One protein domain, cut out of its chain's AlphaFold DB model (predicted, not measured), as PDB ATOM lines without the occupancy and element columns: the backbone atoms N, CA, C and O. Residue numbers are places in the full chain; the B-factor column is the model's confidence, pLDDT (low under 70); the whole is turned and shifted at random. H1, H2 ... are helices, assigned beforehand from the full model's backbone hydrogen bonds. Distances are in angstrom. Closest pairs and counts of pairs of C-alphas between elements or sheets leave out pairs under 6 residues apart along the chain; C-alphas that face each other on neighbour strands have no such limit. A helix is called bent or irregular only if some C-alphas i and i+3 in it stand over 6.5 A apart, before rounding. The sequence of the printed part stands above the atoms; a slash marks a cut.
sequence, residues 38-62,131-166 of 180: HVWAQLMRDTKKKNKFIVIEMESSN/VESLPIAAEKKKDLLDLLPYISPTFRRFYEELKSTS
ATOM      1  N   HIS A  38     -48.078  30.916   0.872       85.12
ATOM      2  CA  HIS A  38     -48.843  30.612   2.098       85.12
ATOM      3  C   HIS A  38     -49.739  31.765   2.587       85.12
ATOM      4  O   HIS A  38     -50.778  31.510   3.198       85.12
ATOM      5  N   VAL A  39     -49.388  33.022   2.294       87.38
ATOM      6  CA  VAL A  39     -50.204  34.187   2.677       87.38
ATOM      7  C   VAL A  39     -51.539  34.175   1.925       87.38
ATOM      8  O   VAL A  39     -52.564  34.545   2.493       87.38
ATOM      9  N   TRP A  40     -51.575  33.653   0.692       85.81
ATOM     10  CA  TRP A  40     -52.829  33.449  -0.040       85.81
ATOM     11  C   TRP A  40     -53.745  32.433   0.642       85.81
ATOM     12  O   TRP A  40     -54.950  32.660   0.739       85.81
ATOM     13  N   ALA A  41     -53.195  31.326   1.145       86.44
ATOM     14  CA  ALA A  41     -53.989  30.319   1.847       86.44
ATOM     15  C   ALA A  41     -54.608  30.891   3.133       86.44
ATOM     16  O   ALA A  41     -55.787  30.663   3.410       86.44
ATOM     17  N   GLN A  42     -53.836  31.680   3.886       86.19
ATOM     18  CA  GLN A  42     -54.321  32.381   5.078       86.19
ATOM     19  C   GLN A  42     -55.415  33.391   4.730       86.19
ATOM     20  O   GLN A  42     -56.490  33.354   5.326       86.19
ATOM     21  N   LEU A  43     -55.189  34.209   3.697       86.38
ATOM     22  CA  LEU A  43     -56.182  35.155   3.197       86.38
ATOM     23  C   LEU A  43     -57.510  34.453   2.904       86.38
ATOM     24  O   LEU A  43     -58.549  34.859   3.411       86.38
ATOM     25  N   MET A  44     -57.473  33.352   2.152       86.44
ATOM     26  CA  MET A  44     -58.670  32.585   1.798       86.44
ATOM     27  C   MET A  44     -59.408  32.036   3.026       86.44
ATOM     28  O   MET A  44     -60.642  32.044   3.049       86.44
ATOM     29  N   ARG A  45     -58.690  31.602   4.070       86.19
ATOM     30  CA  ARG A  45     -59.296  31.147   5.339       86.19
ATOM     31  C   ARG A  45     -59.991  32.286   6.093       86.19
ATOM     32  O   ARG A  45     -61.020  32.049   6.733       86.19
ATOM     33  N   ASP A  46     -59.468  33.504   5.983       84.00
ATOM     34  CA  ASP A  46     -59.922  34.668   6.749       84.00
ATOM     35  C   ASP A  46     -60.958  35.540   6.024       84.00
ATOM     36  O   ASP A  46     -61.654  36.330   6.666       84.00
ATOM     37  N   THR A  47     -61.155  35.350   4.715       82.75
ATOM     38  CA  THR A  47     -62.106  36.131   3.900       82.75
ATOM     39  C   THR A  47     -63.548  36.097   4.431       82.75
ATOM     40  O   THR A  47     -64.294  37.062   4.257       82.75
ATOM     41  N   LYS A  48     -63.985  35.010   5.087       79.44
ATOM     42  CA  LYS A  48     -65.369  34.850   5.575       79.44
ATOM     43  C   LYS A  48     -65.447  34.779   7.103       79.44
ATOM     44  O   LYS A  48     -64.826  33.931   7.731       79.44
ATOM     45  N   LYS A  49     -66.307  35.609   7.713       78.31
ATOM     46  CA  LYS A  49     -66.609  35.544   9.163       78.31
ATOM     47  C   LYS A  49     -67.530  34.374   9.538       78.31
ATOM     48  O   LYS A  49     -67.392  33.814  10.618       78.31
ATOM     49  N   LYS A  50     -68.468  34.015   8.656       83.75
ATOM     50  CA  LYS A  50     -69.391  32.873   8.792       83.75
ATOM     51  C   LYS A  50     -69.199  31.941   7.598       83.75
ATOM     52  O   LYS A  50     -69.006  32.438   6.493       83.75
ATOM     53  N   ASN A  51     -69.275  30.626   7.814       83.88
ATOM     54  CA  ASN A  51     -69.034  29.598   6.790       83.88
ATOM     55  C   ASN A  51     -67.670  29.779   6.104       83.88
ATOM     56  O   ASN A  51     -67.583  30.115   4.920       83.88
ATOM     57  N   LYS A  52     -66.604  29.614   6.894       87.56
ATOM     58  CA  LYS A  52     -65.218  29.720   6.424       87.56
ATOM     59  C   LYS A  52     -64.932  28.705   5.320       87.56
ATOM     60  O   LYS A  52     -65.471  27.599   5.332       87.56
ATOM     61  N   PHE A  53     -64.070  29.086   4.383       87.19
ATOM     62  CA  PHE A  53     -63.578  28.162   3.371       87.19
ATOM     63  C   PHE A  53     -62.686  27.102   4.021       87.19
ATOM     64  O   PHE A  53     -61.836  27.421   4.855       87.19
ATOM     65  N   ILE A  54     -62.866  25.845   3.617       88.38
ATOM     66  CA  ILE A  54     -61.956  24.760   3.975       88.38
ATOM     67  C   ILE A  54     -60.817  24.796   2.956       88.38
ATOM     68  O   ILE A  54     -60.976  24.360   1.821       88.38
ATOM     69  N   VAL A  55     -59.687  25.382   3.354       88.50
ATOM     70  CA  VAL A  55     -58.484  25.467   2.516       88.50
ATOM     71  C   VAL A  55     -57.568  24.303   2.866       88.50
ATOM     72  O   VAL A  55     -56.941  24.307   3.931       88.50
ATOM     73  N   ILE A  56     -57.511  23.324   1.965       88.69
ATOM     74  CA  ILE A  56     -56.646  22.149   2.065       88.69
ATOM     75  C   ILE A  56     -55.350  22.465   1.321       88.69
ATOM     76  O   ILE A  56     -55.365  22.703   0.116       88.69
ATOM     77  N   GLU A  57     -54.239  22.501   2.051       85.81
ATOM     78  CA  GLU A  57     -52.909  22.617   1.455       85.81
ATOM     79  C   GLU A  57     -52.491  21.238   0.952       85.81
ATOM     80  O   GLU A  57     -52.558  20.257   1.692       85.81
ATOM     81  N   MET A  58     -52.122  21.159  -0.324       85.44
ATOM     82  CA  MET A  58     -51.701  19.915  -0.954       85.44
ATOM     83  C   MET A  58     -50.184  19.885  -1.088       85.44
ATOM     84  O   MET A  58     -49.578  20.821  -1.608       85.44
ATOM     85  N   GLU A  59     -49.586  18.777  -0.671       84.56
ATOM     86  CA  GLU A  59     -48.182  18.471  -0.900       84.56
ATOM     87  C   GLU A  59     -47.991  17.761  -2.246       84.56
ATOM     88  O   GLU A  59     -48.930  17.207  -2.824       84.56
ATOM     89  N   SER A  60     -46.750  17.714  -2.739       82.50
ATOM     90  CA  SER A  60     -46.391  16.948  -3.944       82.50
ATOM     91  C   SER A  60     -46.804  15.472  -3.848       82.50
ATOM     92  O   SER A  60     -47.196  14.876  -4.851       82.50
ATOM     93  N   SER A  61     -46.787  14.915  -2.633       84.19
ATOM     94  CA  SER A  61     -47.204  13.550  -2.293       84.19
ATOM     95  C   SER A  61     -48.692  13.271  -2.547       84.19
ATOM     96  O   SER A  61     -49.082  12.115  -2.693       84.19
ATOM     97  N   ASN A  62     -49.527  14.312  -2.637       85.44
ATOM     98  CA  ASN A  62     -50.955  14.182  -2.918       85.44
ATOM     99  C   ASN A  62     -51.277  14.145  -4.420       85.44
ATOM    100  O   ASN A  62     -52.430  13.920  -4.793       85.44
ATOM    101  N   VAL A 131     -41.977  13.383  -8.057       78.75
ATOM    102  CA  VAL A 131     -40.999  12.814  -7.114       78.75
ATOM    103  C   VAL A 131     -40.249  13.935  -6.394       78.75
ATOM    104  O   VAL A 131     -39.915  13.815  -5.221       78.75
ATOM    105  N   GLU A 132     -40.049  15.057  -7.081       79.31
ATOM    106  CA  GLU A 132     -39.366  16.237  -6.567       79.31
ATOM    107  C   GLU A 132     -40.098  17.516  -6.982       79.31
ATOM    108  O   GLU A 132     -40.979  17.497  -7.848       79.31
ATOM    109  N   SER A 133     -39.700  18.641  -6.384       79.06
ATOM    110  CA  SER A 133     -40.140  19.972  -6.797       79.06
ATOM    111  C   SER A 133     -39.872  20.200  -8.281       79.06
ATOM    112  O   SER A 133     -38.747  20.025  -8.755       79.06
ATOM    113  N   LEU A 134     -40.908  20.626  -9.000       83.25
ATOM    114  CA  LEU A 134     -40.811  20.936 -10.418       83.25
ATOM    115  C   LEU A 134     -39.933  22.175 -10.640       83.25
ATOM    116  O   LEU A 134     -40.180  23.205 -10.009       83.25
ATOM    117  N   PRO A 135     -38.926  22.103 -11.528       87.88
ATOM    118  CA  PRO A 135     -38.160  23.279 -11.893       87.88
ATOM    119  C   PRO A 135     -39.018  24.243 -12.721       87.88
ATOM    120  O   PRO A 135     -39.827  23.817 -13.543       87.88
ATOM    121  N   ILE A 136     -38.806  25.541 -12.528       89.25
ATOM    122  CA  ILE A 136     -39.413  26.602 -13.341       89.25
ATOM    123  C   ILE A 136     -38.508  26.982 -14.522       89.25
ATOM    124  O   ILE A 136     -37.319  26.653 -14.537       89.25
ATOM    125  N   ALA A 137     -39.052  27.685 -15.516       91.06
ATOM    126  CA  ALA A 137     -38.251  28.231 -16.609       91.06
ATOM    127  C   ALA A 137     -37.169  29.187 -16.074       91.06
ATOM    128  O   ALA A 137     -37.396  29.935 -15.116       91.06
ATOM    129  N   ALA A 138     -35.984  29.167 -16.688       90.12
ATOM    130  CA  ALA A 138     -34.867  30.022 -16.283       90.12
ATOM    131  C   ALA A 138     -35.209  31.520 -16.377       90.12
ATOM    132  O   ALA A 138     -34.864  32.280 -15.474       90.12
ATOM    133  N   GLU A 139     -35.935  31.923 -17.422       90.00
ATOM    134  CA  GLU A 139     -36.399  33.302 -17.625       90.00
ATOM    135  C   GLU A 139     -37.343  33.732 -16.501       90.00
ATOM    136  O   GLU A 139     -37.083  34.716 -15.815       90.00
ATOM    137  N   LYS A 140     -38.344  32.902 -16.192       90.81
ATOM    138  CA  LYS A 140     -39.263  33.130 -15.073       90.81
ATOM    139  C   LYS A 140     -38.550  33.219 -13.727       90.81
ATOM    140  O   LYS A 140     -38.908  34.050 -12.896       90.81
ATOM    141  N   LYS A 141     -37.535  32.377 -13.486       92.38
ATOM    142  CA  LYS A 141     -36.717  32.491 -12.270       92.38
ATOM    143  C   LYS A 141     -35.990  33.831 -12.240       92.38
ATOM    144  O   LYS A 141     -35.986  34.470 -11.196       92.38
ATOM    145  N   LYS A 142     -35.399  34.257 -13.358       93.12
ATOM    146  CA  LYS A 142     -34.712  35.547 -13.459       93.12
ATOM    147  C   LYS A 142     -35.652  36.698 -13.101       93.12
ATOM    148  O   LYS A 142     -35.319  37.489 -12.231       93.12
ATOM    149  N   ASP A 143     -36.849  36.707 -13.675       93.06
ATOM    150  CA  ASP A 143     -37.843  37.750 -13.417       93.06
ATOM    151  C   ASP A 143     -38.284  37.764 -11.943       93.06
ATOM    152  O   ASP A 143     -38.420  38.823 -11.335       93.06
ATOM    153  N   LEU A 144     -38.443  36.590 -11.316       92.44
ATOM    154  CA  LEU A 144     -38.722  36.493  -9.878       92.44
ATOM    155  C   LEU A 144     -37.561  37.012  -9.016       92.44
ATOM    156  O   LEU A 144     -37.805  37.622  -7.974       92.44
ATOM    157  N   LEU A 145     -36.312  36.789  -9.437       93.62
ATOM    158  CA  LEU A 145     -35.132  37.321  -8.754       93.62
ATOM    159  C   LEU A 145     -35.035  38.849  -8.899       93.62
ATOM    160  O   LEU A 145     -34.717  39.538  -7.930       93.62
ATOM    161  N   ASP A 146     -35.388  39.388 -10.067       94.94
ATOM    162  CA  ASP A 146     -35.435  40.832 -10.331       94.94
ATOM    163  C   ASP A 146     -36.507  41.540  -9.476       94.94
ATOM    164  O   ASP A 146     -36.387  42.731  -9.174       94.94
ATOM    165  N   LEU A 147     -37.530  40.805  -9.019       92.38
ATOM    166  CA  LEU A 147     -38.577  41.297  -8.118       92.38
ATOM    167  C   LEU A 147     -38.203  41.250  -6.624       92.38
ATOM    168  O   LEU A 147     -38.882  41.888  -5.815       92.38
ATOM    169  N   LEU A 148     -37.117  40.571  -6.232       92.38
ATOM    170  CA  LEU A 148     -36.690  40.473  -4.825       92.38
ATOM    171  C   LEU A 148     -36.509  41.814  -4.096       92.38
ATOM    172  O   LEU A 148     -36.817  41.856  -2.900       92.38
ATOM    173  N   PRO A 149     -36.043  42.912  -4.732       93.94
ATOM    174  CA  PRO A 149     -35.947  44.211  -4.069       93.94
ATOM    175  C   PRO A 149     -37.279  44.699  -3.488       93.94
ATOM    176  O   PRO A 149     -37.270  45.425  -2.495       93.94
ATOM    177  N   TYR A 150     -38.406  44.262  -4.058       90.19
ATOM    178  CA  TYR A 150     -39.759  44.623  -3.632       90.19
ATOM    179  C   TYR A 150     -40.370  43.646  -2.617       90.19
ATOM    180  O   TYR A 150     -41.482  43.877  -2.153       90.19
ATOM    181  N   ILE A 151     -39.659  42.570  -2.266       89.25
ATOM    182  CA  ILE A 151     -40.103  41.529  -1.331       89.25
ATOM    183  C   ILE A 151     -39.311  41.654  -0.024       89.25
ATOM    184  O   ILE A 151     -38.092  41.895  -0.042       89.25
ATOM    185  N   SER A 152     -39.976  41.461   1.123       90.94
ATOM    186  CA  SER A 152     -39.312  41.456   2.428       90.94
ATOM    187  C   SER A 152     -38.194  40.406   2.476       90.94
ATOM    188  O   SER A 152     -38.405  39.270   2.036       90.94
ATOM    189  N   PRO A 153     -37.017  40.725   3.052       91.25
ATOM    190  CA  PRO A 153     -35.887  39.799   3.159       91.25
ATOM    191  C   PRO A 153     -36.247  38.417   3.717       91.25
ATOM    192  O   PRO A 153     -35.665  37.418   3.307       91.25
ATOM    193  N   THR A 154     -37.250  38.353   4.595       91.00
ATOM    194  CA  THR A 154     -37.753  37.116   5.212       91.00
ATOM    195  C   THR A 154     -38.229  36.081   4.189       91.00
ATOM    196  O   THR A 154     -38.057  34.885   4.411       91.00
ATOM    197  N   PHE A 155     -38.803  36.518   3.064       89.94
ATOM    198  CA  PHE A 155     -39.389  35.622   2.061       89.94
ATOM    199  C   PHE A 155     -38.500  35.411   0.833       89.94
ATOM    200  O   PHE A 155     -38.791  34.540   0.020       89.94
ATOM    201  N   ARG A 156     -37.391  36.150   0.699       92.44
ATOM    202  CA  ARG A 156     -36.505  36.058  -0.478       92.44
ATOM    203  C   ARG A 156     -35.909  34.668  -0.663       92.44
ATOM    204  O   ARG A 156     -35.887  34.162  -1.781       92.44
ATOM    205  N   ARG A 157     -35.538  34.023   0.449       93.44
ATOM    206  CA  ARG A 157     -34.967  32.671   0.466       93.44
ATOM    207  C   ARG A 157     -35.818  31.659  -0.304       93.44
ATOM    208  O   ARG A 157     -35.275  30.837  -1.033       93.44
ATOM    209  N   PHE A 158     -37.143  31.752  -0.187       91.81
ATOM    210  CA  PHE A 158     -38.066  30.874  -0.906       91.81
ATOM    211  C   PHE A 158     -37.867  30.958  -2.428       91.81
ATOM    212  O   PHE A 158     -37.787  29.933  -3.098       91.81
ATOM    213  N   TYR A 159     -37.755  32.173  -2.967       92.31
ATOM    214  CA  TYR A 159     -37.594  32.416  -4.402       92.31
ATOM    215  C   TYR A 159     -36.186  32.066  -4.903       92.31
ATOM    216  O   TYR A 159     -36.025  31.576  -6.023       92.31
ATOM    217  N   GLU A 160     -35.166  32.263  -4.068       91.81
ATOM    218  CA  GLU A 160     -33.778  31.893  -4.371       91.81
ATOM    219  C   GLU A 160     -33.609  30.369  -4.516       91.81
ATOM    220  O   GLU A 160     -32.960  29.898  -5.461       91.81
ATOM    221  N   GLU A 161     -34.258  29.600  -3.633       92.50
ATOM    222  CA  GLU A 161     -34.211  28.132  -3.582       92.50
ATOM    223  C   GLU A 161     -35.023  27.436  -4.696       92.50
ATOM    224  O   GLU A 161     -34.930  26.215  -4.857       92.50
ATOM    225  N   LEU A 162     -35.783  28.175  -5.519       90.44
ATOM    226  CA  LEU A 162     -36.540  27.595  -6.635       90.44
ATOM    227  C   LEU A 162     -35.605  26.928  -7.654       90.44
ATOM    228  O   LEU A 162     -34.689  27.555  -8.190       90.44
ATOM    229  N   LYS A 163     -35.851  25.657  -7.981       90.00
ATOM    230  CA  LYS A 163     -35.118  24.965  -9.053       90.00
ATOM    231  C   LYS A 163     -35.500  25.576 -10.405       90.00
ATOM    232  O   LYS A 163     -36.672  25.858 -10.634       90.00
ATOM    233  N   SER A 164     -34.540  25.744 -11.309       88.88
ATOM    234  CA  SER A 164     -34.797  26.210 -12.677       88.88
ATOM    235  C   SER A 164     -34.217  25.260 -13.714       88.88
ATOM    236  O   SER A 164     -33.214  24.598 -13.457       88.88
ATOM    237  N   THR A 165     -34.824  25.220 -14.895       86.94
ATOM    238  CA  THR A 165     -34.328  24.445 -16.034       86.94
ATOM    239  C   THR A 165     -34.466  25.247 -17.331       86.94
ATOM    240  O   THR A 165     -35.197  26.235 -17.379       86.94
ATOM    241  N   SER A 166     -33.773  24.829 -18.393       80.50
ATOM    242  CA  SER A 166     -33.774  25.505 -19.707       80.50
ATOM    243  C   SER A 166     -35.073  25.307 -20.512       80.50
ATOM    244  O   SER A 166     -35.085  25.492 -21.727       80.50
TER     245      SER A 166
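This is residues 38 to 62 and 131 to 166 of the 180 residues of an uncharacterized protein of Oncopeltus fasciatus (UniProt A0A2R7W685). Helix H1 and the unnamed stretch after it, which folds back past H1, make one lobe, with residues 46 to 51 sticking out at its far end. The other lobe is a small helical hairpin of H2 and H3, side by side, with residues 136 to 137, just before H2, paired with residues 164 to 165, after H3. The printed part has 61 residues with three named helices, in the order H1, H2, H3, and no named strand; the class is all helix, though just 26 residues are in named elements. The whole is only just loose, close to extended, with a radius of gyration of the C-alphas of 15.3 A, and flat, spanning 45 by 32 by 17 A.

H1, residues 38 to 46, is 12.7 A long and begins at C-alpha 38, (-48.843, 30.612, 2.098). H2, residues 138 to 146, is 12.4 A long and begins at C-alpha 138, (-34.867, 30.022, -16.283). H3, residues 153 to 160, is 11.1 A long and ends at C-alpha 160, (-33.778, 31.893, -4.371). H3 is irregular: C-alphas 154 and 157 are 7.1 A apart.

H1 is apart from H2 and from H3. H2 and H3 form a helical hairpin and touch; their closest C-alphas are those of Leu 144 and Tyr 159, 6.9 A apart. They run opposite ways at a shallow tilt of 12 degrees. Residues 136 to 137 pair with residues 164 to 165, parallel. In H1 and H2 every O i to N i+4 pair is within hydrogen-bond range; in H3 it is 1 of 4, with 4 of 5 O i to N i+3 pairs within range.

The C-alphas farthest apart, of Lys 50 and Ser 166, are 46.2 A apart. Residues 63 to 130 are not printed; C-alphas 62 and 131 are 10.9 A apart across this cut. The link from H2 to H3 is short. The mean pLDDT of the printed part is 87.9, and no printed residue is under 70.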